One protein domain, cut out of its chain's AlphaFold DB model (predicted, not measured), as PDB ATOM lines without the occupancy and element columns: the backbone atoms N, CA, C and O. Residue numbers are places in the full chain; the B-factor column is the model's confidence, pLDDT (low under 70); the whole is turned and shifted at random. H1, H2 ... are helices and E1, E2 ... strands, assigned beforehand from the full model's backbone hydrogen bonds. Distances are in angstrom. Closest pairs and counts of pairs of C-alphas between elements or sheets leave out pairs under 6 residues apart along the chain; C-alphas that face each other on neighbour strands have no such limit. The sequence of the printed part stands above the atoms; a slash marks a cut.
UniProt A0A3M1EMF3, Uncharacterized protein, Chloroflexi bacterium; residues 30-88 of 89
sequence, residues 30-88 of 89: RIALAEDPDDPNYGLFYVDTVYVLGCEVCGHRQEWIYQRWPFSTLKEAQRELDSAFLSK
ATOM      1  N   ARG A  30      -7.499-135.421  61.561       93.19
ATOM      2  CA  ARG A  30      -6.939-134.637  60.444       93.19
ATOM      3  C   ARG A  30      -6.397-133.301  60.928       93.19
ATOM      4  O   ARG A  30      -6.771-132.836  61.999       93.19
ATOM      5  N   ILE A  31      -5.560-132.669  60.114       95.31
ATOM      6  CA  ILE A  31      -5.169-131.272  60.319       95.31
ATOM      7  C   ILE A  31      -6.016-130.395  59.402       95.31
ATOM      8  O   ILE A  31      -6.153-130.708  58.218       95.31
ATOM      9  N   ALA A  32      -6.565-129.311  59.941       95.00
ATOM     10  CA  ALA A  32      -7.323-128.309  59.199       95.00
ATOM     11  C   ALA A  32      -6.703-126.920  59.397       95.00
ATOM     12  O   ALA A  32      -6.212-126.608  60.480       95.00
ATOM     13  N   LEU A  33      -6.708-126.090  58.354       95.75
ATOM     14  CA  LEU A  33      -6.334-124.679  58.448       95.75
ATOM     15  C   LEU A  33      -7.579-123.866  58.828       95.75
ATOM     16  O   LEU A  33      -8.655-124.090  58.275       95.75
ATOM     17  N   ALA A  34      -7.438-122.921  59.754       94.94
ATOM     18  CA  ALA A  34      -8.472-121.940  60.058       94.94
ATOM     19  C   ALA A  34      -8.554-120.914  58.914       94.94
ATOM     20  O   ALA A  34      -7.827-119.920  58.900       94.94
ATOM     21  N   GLU A  35      -9.389-121.199  57.914       93.69
ATOM     22  CA  GLU A  35      -9.536-120.381  56.700       93.69
ATOM     23  C   GLU A  35     -10.664-119.340  56.790       93.69
ATOM     24  O   GLU A  35     -10.801-118.512  55.890       93.69
ATOM     25  N   ASP A  36     -11.456-119.363  57.866       92.50
ATOM     26  CA  ASP A  36     -12.502-118.372  58.120       92.50
ATOM     27  C   ASP A  36     -11.882-117.080  58.687       92.50
ATOM     28  O   ASP A  36     -11.314-117.119  59.781       92.50
ATOM     29  N   PRO A  37     -11.953-115.939  57.974       94.19
ATOM     30  CA  PRO A  37     -11.385-114.676  58.443       94.19
ATOM     31  C   PRO A  37     -12.055-114.122  59.709       94.19
ATOM     32  O   PRO A  37     -11.453-113.274  60.367       94.19
ATOM     33  N   ASP A  38     -13.266-114.577  60.051       95.06
ATOM     34  CA  ASP A  38     -13.957-114.191  61.284       95.06
ATOM     35  C   ASP A  38     -13.582-115.096  62.480       95.06
ATOM     36  O   ASP A  38     -13.929-114.790  63.626       95.06
ATOM     37  N   ASP A  39     -12.838-116.187  62.250       88.94
ATOM     38  CA  ASP A  39     -12.289-117.023  63.319       88.94
ATOM     39  C   ASP A  39     -11.133-116.280  64.018       88.94
ATOM     40  O   ASP A  39     -10.170-115.867  63.362       88.94
ATOM     41  N   PRO A  40     -11.144-116.131  65.358       92.69
ATOM     42  CA  PRO A  40     -10.027-115.525  66.090       92.69
ATOM     43  C   PRO A  40      -8.685-116.254  65.906       92.69
ATOM     44  O   PRO A  40      -7.637-115.707  66.249       92.69
ATOM     45  N   ASN A  41      -8.704-117.475  65.379       94.50
ATOM     46  CA  ASN A  41      -7.542-118.301  65.087       94.50
ATOM     47  C   ASN A  41      -7.220-118.355  63.587       94.50
ATOM     48  O   ASN A  41      -6.476-119.242  63.173       94.50
ATOM     49  N   TYR A  42      -7.762-117.442  62.772       94.75
ATOM     50  CA  TYR A  42      -7.483-117.362  61.339       94.75
ATOM     51  C   TYR A  42      -5.979-117.479  61.034       94.75
ATOM     52  O   TYR A  42      -5.142-116.778  61.610       94.75
ATOM     53  N   GLY A  43      -5.633-118.391  60.122       95.00
ATOM     54  CA  GLY A  43      -4.251-118.704  59.749       95.00
ATOM     55  C   GLY A  43      -3.523-119.702  60.663       95.00
ATOM     56  O   GLY A  43      -2.386-120.064  60.356       95.00
ATOM     57  N   LEU A  44      -4.147-120.172  61.750       96.75
ATOM     58  CA  LEU A  44      -3.630-121.249  62.604       96.75
ATOM     59  C   LEU A  44      -4.132-122.629  62.148       96.75
ATOM     60  O   LEU A  44      -5.068-122.754  61.360       96.75
ATOM     61  N   PHE A  45      -3.504-123.687  62.658       96.56
ATOM     62  CA  PHE A  45      -3.806-125.077  62.314       96.56
ATOM     63  C   PHE A  45      -4.491-125.801  63.469       96.56
ATOM     64  O   PHE A  45      -3.979-125.806  64.583       96.56
ATOM     65  N   TYR A  46      -5.591-126.491  63.203       94.19
ATOM     66  CA  TYR A  46      -6.260-127.369  64.156       94.19
ATOM     67  C   TYR A  46      -5.906-128.826  63.912       94.19
ATOM     68  O   TYR A  46      -5.741-129.249  62.769       94.19
ATOM     69  N   VAL A  47      -5.853-129.607  64.990       93.88
ATOM     70  CA  VAL A  47      -5.971-131.065  64.913       93.88
ATOM     71  C   VAL A  47      -7.416-131.422  65.238       93.88
ATOM     72  O   VAL A  47      -7.860-131.283  66.378       93.88
ATOM     73  N   ASP A  48      -8.145-131.872  64.228       92.25
ATOM     74  CA  ASP A  48      -9.544-132.260  64.326       92.25
ATOM     75  C   ASP A  48      -9.652-133.750  64.637       92.25
ATOM     76  O   ASP A  48      -9.066-134.580  63.938       92.25
ATOM     77  N   THR A  49     -10.486-134.104  65.612       90.56
ATOM     78  CA  THR A  49     -11.082-135.442  65.659       90.56
ATOM     79  C   THR A  49     -12.406-135.391  64.900       90.56
ATOM     80  O   THR A  49     -13.342-134.713  65.322       90.56
ATOM     81  N   VAL A  50     -12.502-136.118  63.790       90.31
ATOM     82  CA  VAL A  50     -13.706-136.190  62.960       90.31
ATOM     83  C   VAL A  50     -14.426-137.501  63.227       90.31
ATOM     84  O   VAL A  50     -13.855-138.580  63.083       90.31
ATOM     85  N   TYR A  51     -15.704-137.414  63.573       89.75
ATOM     86  CA  TYR A  51     -16.606-138.552  63.688       89.75
ATOM     87  C   TYR A  51     -17.596-138.530  62.529       89.75
ATOM     88  O   TYR A  51     -18.291-137.538  62.319       89.75
ATOM     89  N   VAL A  52     -17.702-139.630  61.787       90.94
ATOM     90  CA  VAL A  52     -18.734-139.761  60.753       90.94
ATOM     91  C   VAL A  52     -19.948-140.427  61.377       90.94
ATOM     92  O   VAL A  52     -19.899-141.598  61.762       90.94
ATOM     93  N   LEU A  53     -21.042-139.682  61.463       88.75
ATOM     94  CA  LEU A  53     -22.284-140.098  62.099       88.75
ATOM     95  C   LEU A  53     -23.360-140.360  61.042       88.75
ATOM     96  O   LEU A  53     -23.530-139.586  60.100       88.75
ATOM     97  N   GLY A  54     -24.089-141.462  61.195       88.69
ATOM     98  CA  GLY A  54     -25.231-141.834  60.369       88.69
ATOM     99  C   GLY A  54     -26.547-141.612  61.099       88.69
ATOM    100  O   GLY A  54     -26.728-142.123  62.202       88.69
ATOM    101  N   CYS A  55     -27.477-140.902  60.463       87.38
ATOM    102  CA  CYS A  55     -28.855-140.795  60.930       87.38
ATOM    103  C   CYS A  55     -29.593-142.108  60.659       87.38
ATOM    104  O   CYS A  55     -29.747-142.490  59.497       87.38
ATOM    105  N   GLU A  56     -30.111-142.768  61.691       85.81
ATOM    106  CA  GLU A  56     -30.831-144.036  61.513       85.81
ATOM    107  C   GLU A  56     -32.209-143.870  60.850       85.81
ATOM    108  O   GLU A  56     -32.728-144.817  60.269       85.81
ATOM    109  N   VAL A  57     -32.775-142.655  60.850       87.44
ATOM    110  CA  VAL A  57     -34.083-142.366  60.231       87.44
ATOM    111  C   VAL A  57     -33.994-142.261  58.709       87.44
ATOM    112  O   VAL A  57     -34.846-142.780  57.996       87.44
ATOM    113  N   CYS A  58     -32.987-141.550  58.194       88.50
ATOM    114  CA  CYS A  58     -32.890-141.242  56.761       88.50
ATOM    115  C   CYS A  58     -31.605-141.748  56.090       88.50
ATOM    116  O   CYS A  58     -31.404-141.513  54.900       88.50
ATOM    117  N   GLY A  59     -30.708-142.393  56.843       86.62
ATOM    118  CA  GLY A  59     -29.422-142.900  56.355       86.62
ATOM    119  C   GLY A  59     -28.394-141.818  56.011       86.62
ATOM    120  O   GLY A  59     -27.329-142.133  55.481       86.62
ATOM    121  N   HIS A  60     -28.688-140.539  56.271       90.06
ATOM    122  CA  HIS A  60     -27.768-139.447  55.966       90.06
ATOM    123  C   HIS A  60     -26.503-139.538  56.820       90.06
ATOM    124  O   HIS A  60     -26.580-139.719  58.034       90.06
ATOM    125  N   ARG A  61     -25.346-139.387  56.170       90.94
ATOM    126  CA  ARG A  61     -24.033-139.343  56.812       90.94
ATOM    127  C   ARG A  61     -23.594-137.891  56.939       90.94
ATOM    128  O   ARG A  61     -23.650-137.169  55.948       90.94
ATOM    129  N   GLN A  62     -23.135-137.503  58.119       89.44
ATOM    130  CA  GLN A  62     -22.583-136.177  58.377       89.44
ATOM    131  C   GLN A  62     -21.350-136.271  59.272       89.44
ATOM    132  O   GLN A  62     -21.222-137.203  60.069       89.44
ATOM    133  N   GLU A  63     -20.448-135.307  59.126       90.94
ATOM    134  CA  GLU A  63     -19.280-135.173  59.989       90.94
ATOM    135  C   GLU A  63     -19.660-134.415  61.263       90.94
ATOM    136  O   GLU A  63     -20.419-133.445  61.231       90.94
ATOM    137  N   TRP A  64     -19.120-134.867  62.387       87.75
ATOM    138  CA  TRP A  64     -19.094-134.135  63.639       87.75
ATOM    139  C   TRP A  64     -17.633-133.934  64.027       87.75
ATOM    140  O   TRP A  64     -16.881-134.902  64.152       87.75
ATOM    141  N   ILE A  65     -17.226-132.673  64.133       89.19
ATOM    142  CA  ILE A  65     -15.828-132.283  64.286       89.19
ATOM    143  C   ILE A  65     -15.625-131.803  65.716       89.19
ATOM    144  O   ILE A  65     -16.314-130.896  66.178       89.19
ATOM    145  N   TYR A  66     -14.660-132.405  66.397       86.88
ATOM    146  CA  TYR A  66     -14.145-131.919  67.665       86.88
ATOM    147  C   TYR A  66     -12.749-131.337  67.436       86.88
ATOM    148  O   TYR A  66     -11.787-132.081  67.222       86.88
ATOM    149  N   GLN A  67     -12.652-130.009  67.451       85.75
ATOM    150  CA  GLN A  67     -11.401-129.287  67.224       85.75
ATOM    151  C   GLN A  67     -10.576-129.226  68.515       85.75
ATOM    152  O   GLN A  67     -11.103-128.927  69.590       85.75
ATOM    153  N   ARG A  68      -9.276-129.520  68.424       86.25
ATOM    154  CA  ARG A  68      -8.323-129.344  69.536       86.25
ATOM    155  C   ARG A  68      -7.748-127.926  69.551       86.25
ATOM    156  O   ARG A  68      -8.157-127.072  68.774       86.25
ATOM    157  N   TRP A  69      -6.799-127.673  70.452       85.38
ATOM    158  CA  TRP A  69      -6.086-126.397  70.512       85.38
ATOM    159  C   TRP A  69      -5.411-126.062  69.167       85.38
ATOM    160  O   TRP A  69      -4.852-126.966  68.542       85.38
ATOM    161  N   PRO A  70      -5.458-124.793  68.722       93.06
ATOM    162  CA  PRO A  70      -4.809-124.364  67.492       93.06
ATOM    163  C   PRO A  70      -3.284-124.294  67.644       93.06
ATOM    164  O   PRO A  70      -2.753-124.006  68.718       93.06
ATOM    165  N   PHE A  71      -2.583-124.496  66.533       95.62
ATOM    166  CA  PHE A  71      -1.131-124.491  66.409       95.62
ATOM    167  C   PHE A  71      -0.674-123.428  65.417       95.62
ATOM    168  O   PHE A  71      -1.307-123.196  64.389       95.62
ATOM    169  N   SER A  72       0.476-122.813  65.693       95.62
ATOM    170  CA  SER A  72       1.021-121.744  64.851       95.62
ATOM    171  C   SER A  72       1.609-122.244  63.532       95.62
ATOM    172  O   SER A  72       1.720-121.490  62.568       95.62
ATOM    173  N   THR A  73       1.975-123.527  63.470       95.88
ATOM    174  CA  THR A  73       2.578-124.135  62.283       95.88
ATOM    175  C   THR A  73       2.014-125.522  61.992       95.88
ATOM    176  O   THR A  73       1.695-126.292  62.900       95.88
ATOM    177  N   LEU A  74       2.005-125.895  60.709       95.50
ATOM    178  CA  LEU A  74       1.645-127.245  60.262       95.50
ATOM    179  C   LEU A  74       2.516-128.325  60.926       95.50
ATOM    180  O   LEU A  74       2.038-129.408  61.248       95.50
ATOM    181  N   LYS A  75       3.800-128.029  61.162       96.00
ATOM    182  CA  LYS A  75       4.742-128.966  61.788       96.00
ATOM    183  C   LYS A  75       4.358-129.292  63.233       96.00
ATOM    184  O   LYS A  75       4.510-130.436  63.655       96.00
ATOM    185  N   GLU A  76       3.893-128.305  63.992       94.50
ATOM    186  CA  GLU A  76       3.423-128.510  65.367       94.50
ATOM    187  C   GLU A  76       2.133-129.329  65.394       94.50
ATOM    188  O   GLU A  76       2.065-130.312  66.130       94.50
ATOM    189  N   ALA A  77       1.171-128.994  64.530       94.12
ATOM    190  CA  ALA A  77      -0.067-129.759  64.393       94.12
ATOM    191  C   ALA A  77       0.204-131.227  64.005       94.12
ATOM    192  O   ALA A  77      -0.385-132.140  64.581       94.12
ATOM    193  N   GLN A  78       1.150-131.473  63.089       94.62
ATOM    194  CA  GLN A  78       1.549-132.831  62.703       94.62
ATOM    195  C   GLN A  78       2.164-133.605  63.864       94.62
ATOM    196  O   GLN A  78       1.812-134.759  64.089       94.62
ATOM    197  N   ARG A  79       3.040-132.968  64.645       93.00
ATOM    198  CA  ARG A  79       3.638-133.607  65.820       93.00
ATOM    199  C   ARG A  79       2.579-134.011  66.851       93.00
ATOM    200  O   ARG A  79       2.717-135.068  67.466       93.00
ATOM    201  N   GLU A  80       1.558-133.184  67.059       91.56
ATOM    202  CA  GLU A  80       0.445-133.517  67.953       91.56
ATOM    203  C   GLU A  80      -0.358-134.709  67.418       91.56
ATOM    204  O   GLU A  80      -0.603-135.668  68.152       91.56
ATOM    205  N   LEU A  81      -0.708-134.681  66.128       89.31
ATOM    206  CA  LEU A  81      -1.413-135.772  65.459       89.31
ATOM    207  C   LEU A  81      -0.649-137.099  65.609       89.31
ATOM    208  O   LEU A  81      -1.216-138.095  66.056       89.31
ATOM    209  N   ASP A  82       0.654-137.097  65.330       88.94
ATOM    210  CA  ASP A  82       1.515-138.280  65.440       88.94
ATOM    211  C   ASP A  82       1.626-138.787  66.893       88.94
ATOM    212  O   ASP A  82       1.634-139.993  67.149       88.94
ATOM    213  N   SER A  83       1.667-137.875  67.869       83.50
ATOM    214  CA  SER A  83       1.727-138.222  69.299       83.50
ATOM    215  C   SER A  83       0.435-138.890  69.786       83.50
ATOM    216  O   SER A  83       0.482-139.815  70.606       83.50
ATOM    217  N   ALA A  84      -0.718-138.468  69.260       71.56
ATOM    218  CA  ALA A  84      -2.012-139.077  69.556       71.56
ATOM    219  C   ALA A  84      -2.122-140.510  69.004       71.56
ATOM    220  O   ALA A  84      -2.734-141.365  69.649       71.56
ATOM    221  N   PHE A  85      -1.481-140.801  67.864       63.16
ATOM    222  CA  PHE A  85      -1.363-142.164  67.340       63.16
ATOM    223  C   PHE A  85      -0.483-143.054  68.225       63.16
ATOM    224  O   PHE A  85      -0.870-144.180  68.532       63.16
ATOM    225  N   LEU A  86       0.673-142.554  68.676       62.38
ATOM    226  CA  LEU A  86       1.616-143.326  69.499       62.38
ATOM    227  C   LEU A  86       1.088-143.623  70.908       62.38
ATOM    228  O   LEU A  86       1.419-144.654  71.480       62.38
ATOM    229  N   SER A  87       0.244-142.748  71.457       58.19
ATOM    230  CA  SER A  87      -0.334-142.913  72.800       58.19
ATOM    231  C   SER A  87      -1.502-143.913  72.856       58.19
ATOM    232  O   SER A  87      -1.997-144.214  73.939       58.19
ATOM    233  N   LYS A  88      -1.968-144.411  71.700       56.66
ATOM    234  CA  LYS A  88      -3.009-145.451  71.578       56.66
ATOM    235  C   LYS A  88      -2.427-146.859  71.334       56.66
ATOM    236  O   LYS A  88      -3.206-147.782  71.092       56.66
TER     237      LYS A  88
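AT A GLANCE: This is residues 30 to 88 of the 89 residues of an uncharacterized protein of Chloroflexi bacterium (UniProt A0A3M1EMF3). A long, twisted hairpin of E2 and E3 reaches out from a small base, where the short strand E1 pairs with the first part of E2 and the helix H1 packs over E1 and that part of E2. The turn at the far end of the hairpin, residues 55 to 60, sticks out at one end of the domain, and residues 82 to 88 stick out from the base. The printed part has 59 residues, with three named strands and one named helix in the order E1, E2, E3, H1. The sheet has the order E1, E2, E3, is antiparallel throughout, and the class is mixed, helices and strands. The whole is loose, with a radius of gyration of the C-alphas of 13.9 A, and flat, spanning 41 by 34 by 12 A.

IN THESE COORDINATES: E1, residues 30 to 33, begins at C-alpha 30 at (-6.939, -134.637, 60.444) and is 10.2 A long. E2, residues 45 to 55, is the longest strand by residues and measures 29.6 A, ending at C-alpha 55 at (-28.855, -140.795, 60.930). E3, residues 61 to 67, measures 19.2 A. H1, residues 74 to 86, measures 18.5 A and ends at C-alpha 86 at (1.616, -143.326, 69.499).

HOW THE PARTS SIT: The strands form a meander, each strand the antiparallel neighbour of the one before, in a strongly twisted sheet. The pairing is staggered: E2 pairs with E1 over residues 45 to 48 and with E3 over residues 48 to 54. In the hairpin of E1 and E2, at 120 degrees between directions, N 32 and O 46 are within hydrogen-bond range at 2.9 A. In the hairpin of E2 and E3, at 150 degrees, N 51 and O 64 are within range at 2.8 A, and N 62 and O 53 at 2.9 A. The edge strands E1 and E3 are apart. H1 is on one face of the sheet, an arrangement of two layers, at a height over the sheet of 9.7 A. It lies over E2 and only just over E1, on which 3 of its C-alphas fall. On the local plane it runs along the strands, at 27 degrees to E2. The closest C-alphas of E2 and H1 are those of Val 47 and Ala 77, 6.1 A apart. Every O i to N i+4 pair in H1 is within hydrogen-bond range.

THE WHOLE: The two C-alphas farthest apart, those of Val 57 and Lys 75, are 41.1 A apart. The printed part has no cut. The link from E1 to E2, 11 residues, is long. Mean pLDDT of the printed part is 89.1, and residues 85 to 88 are under 70.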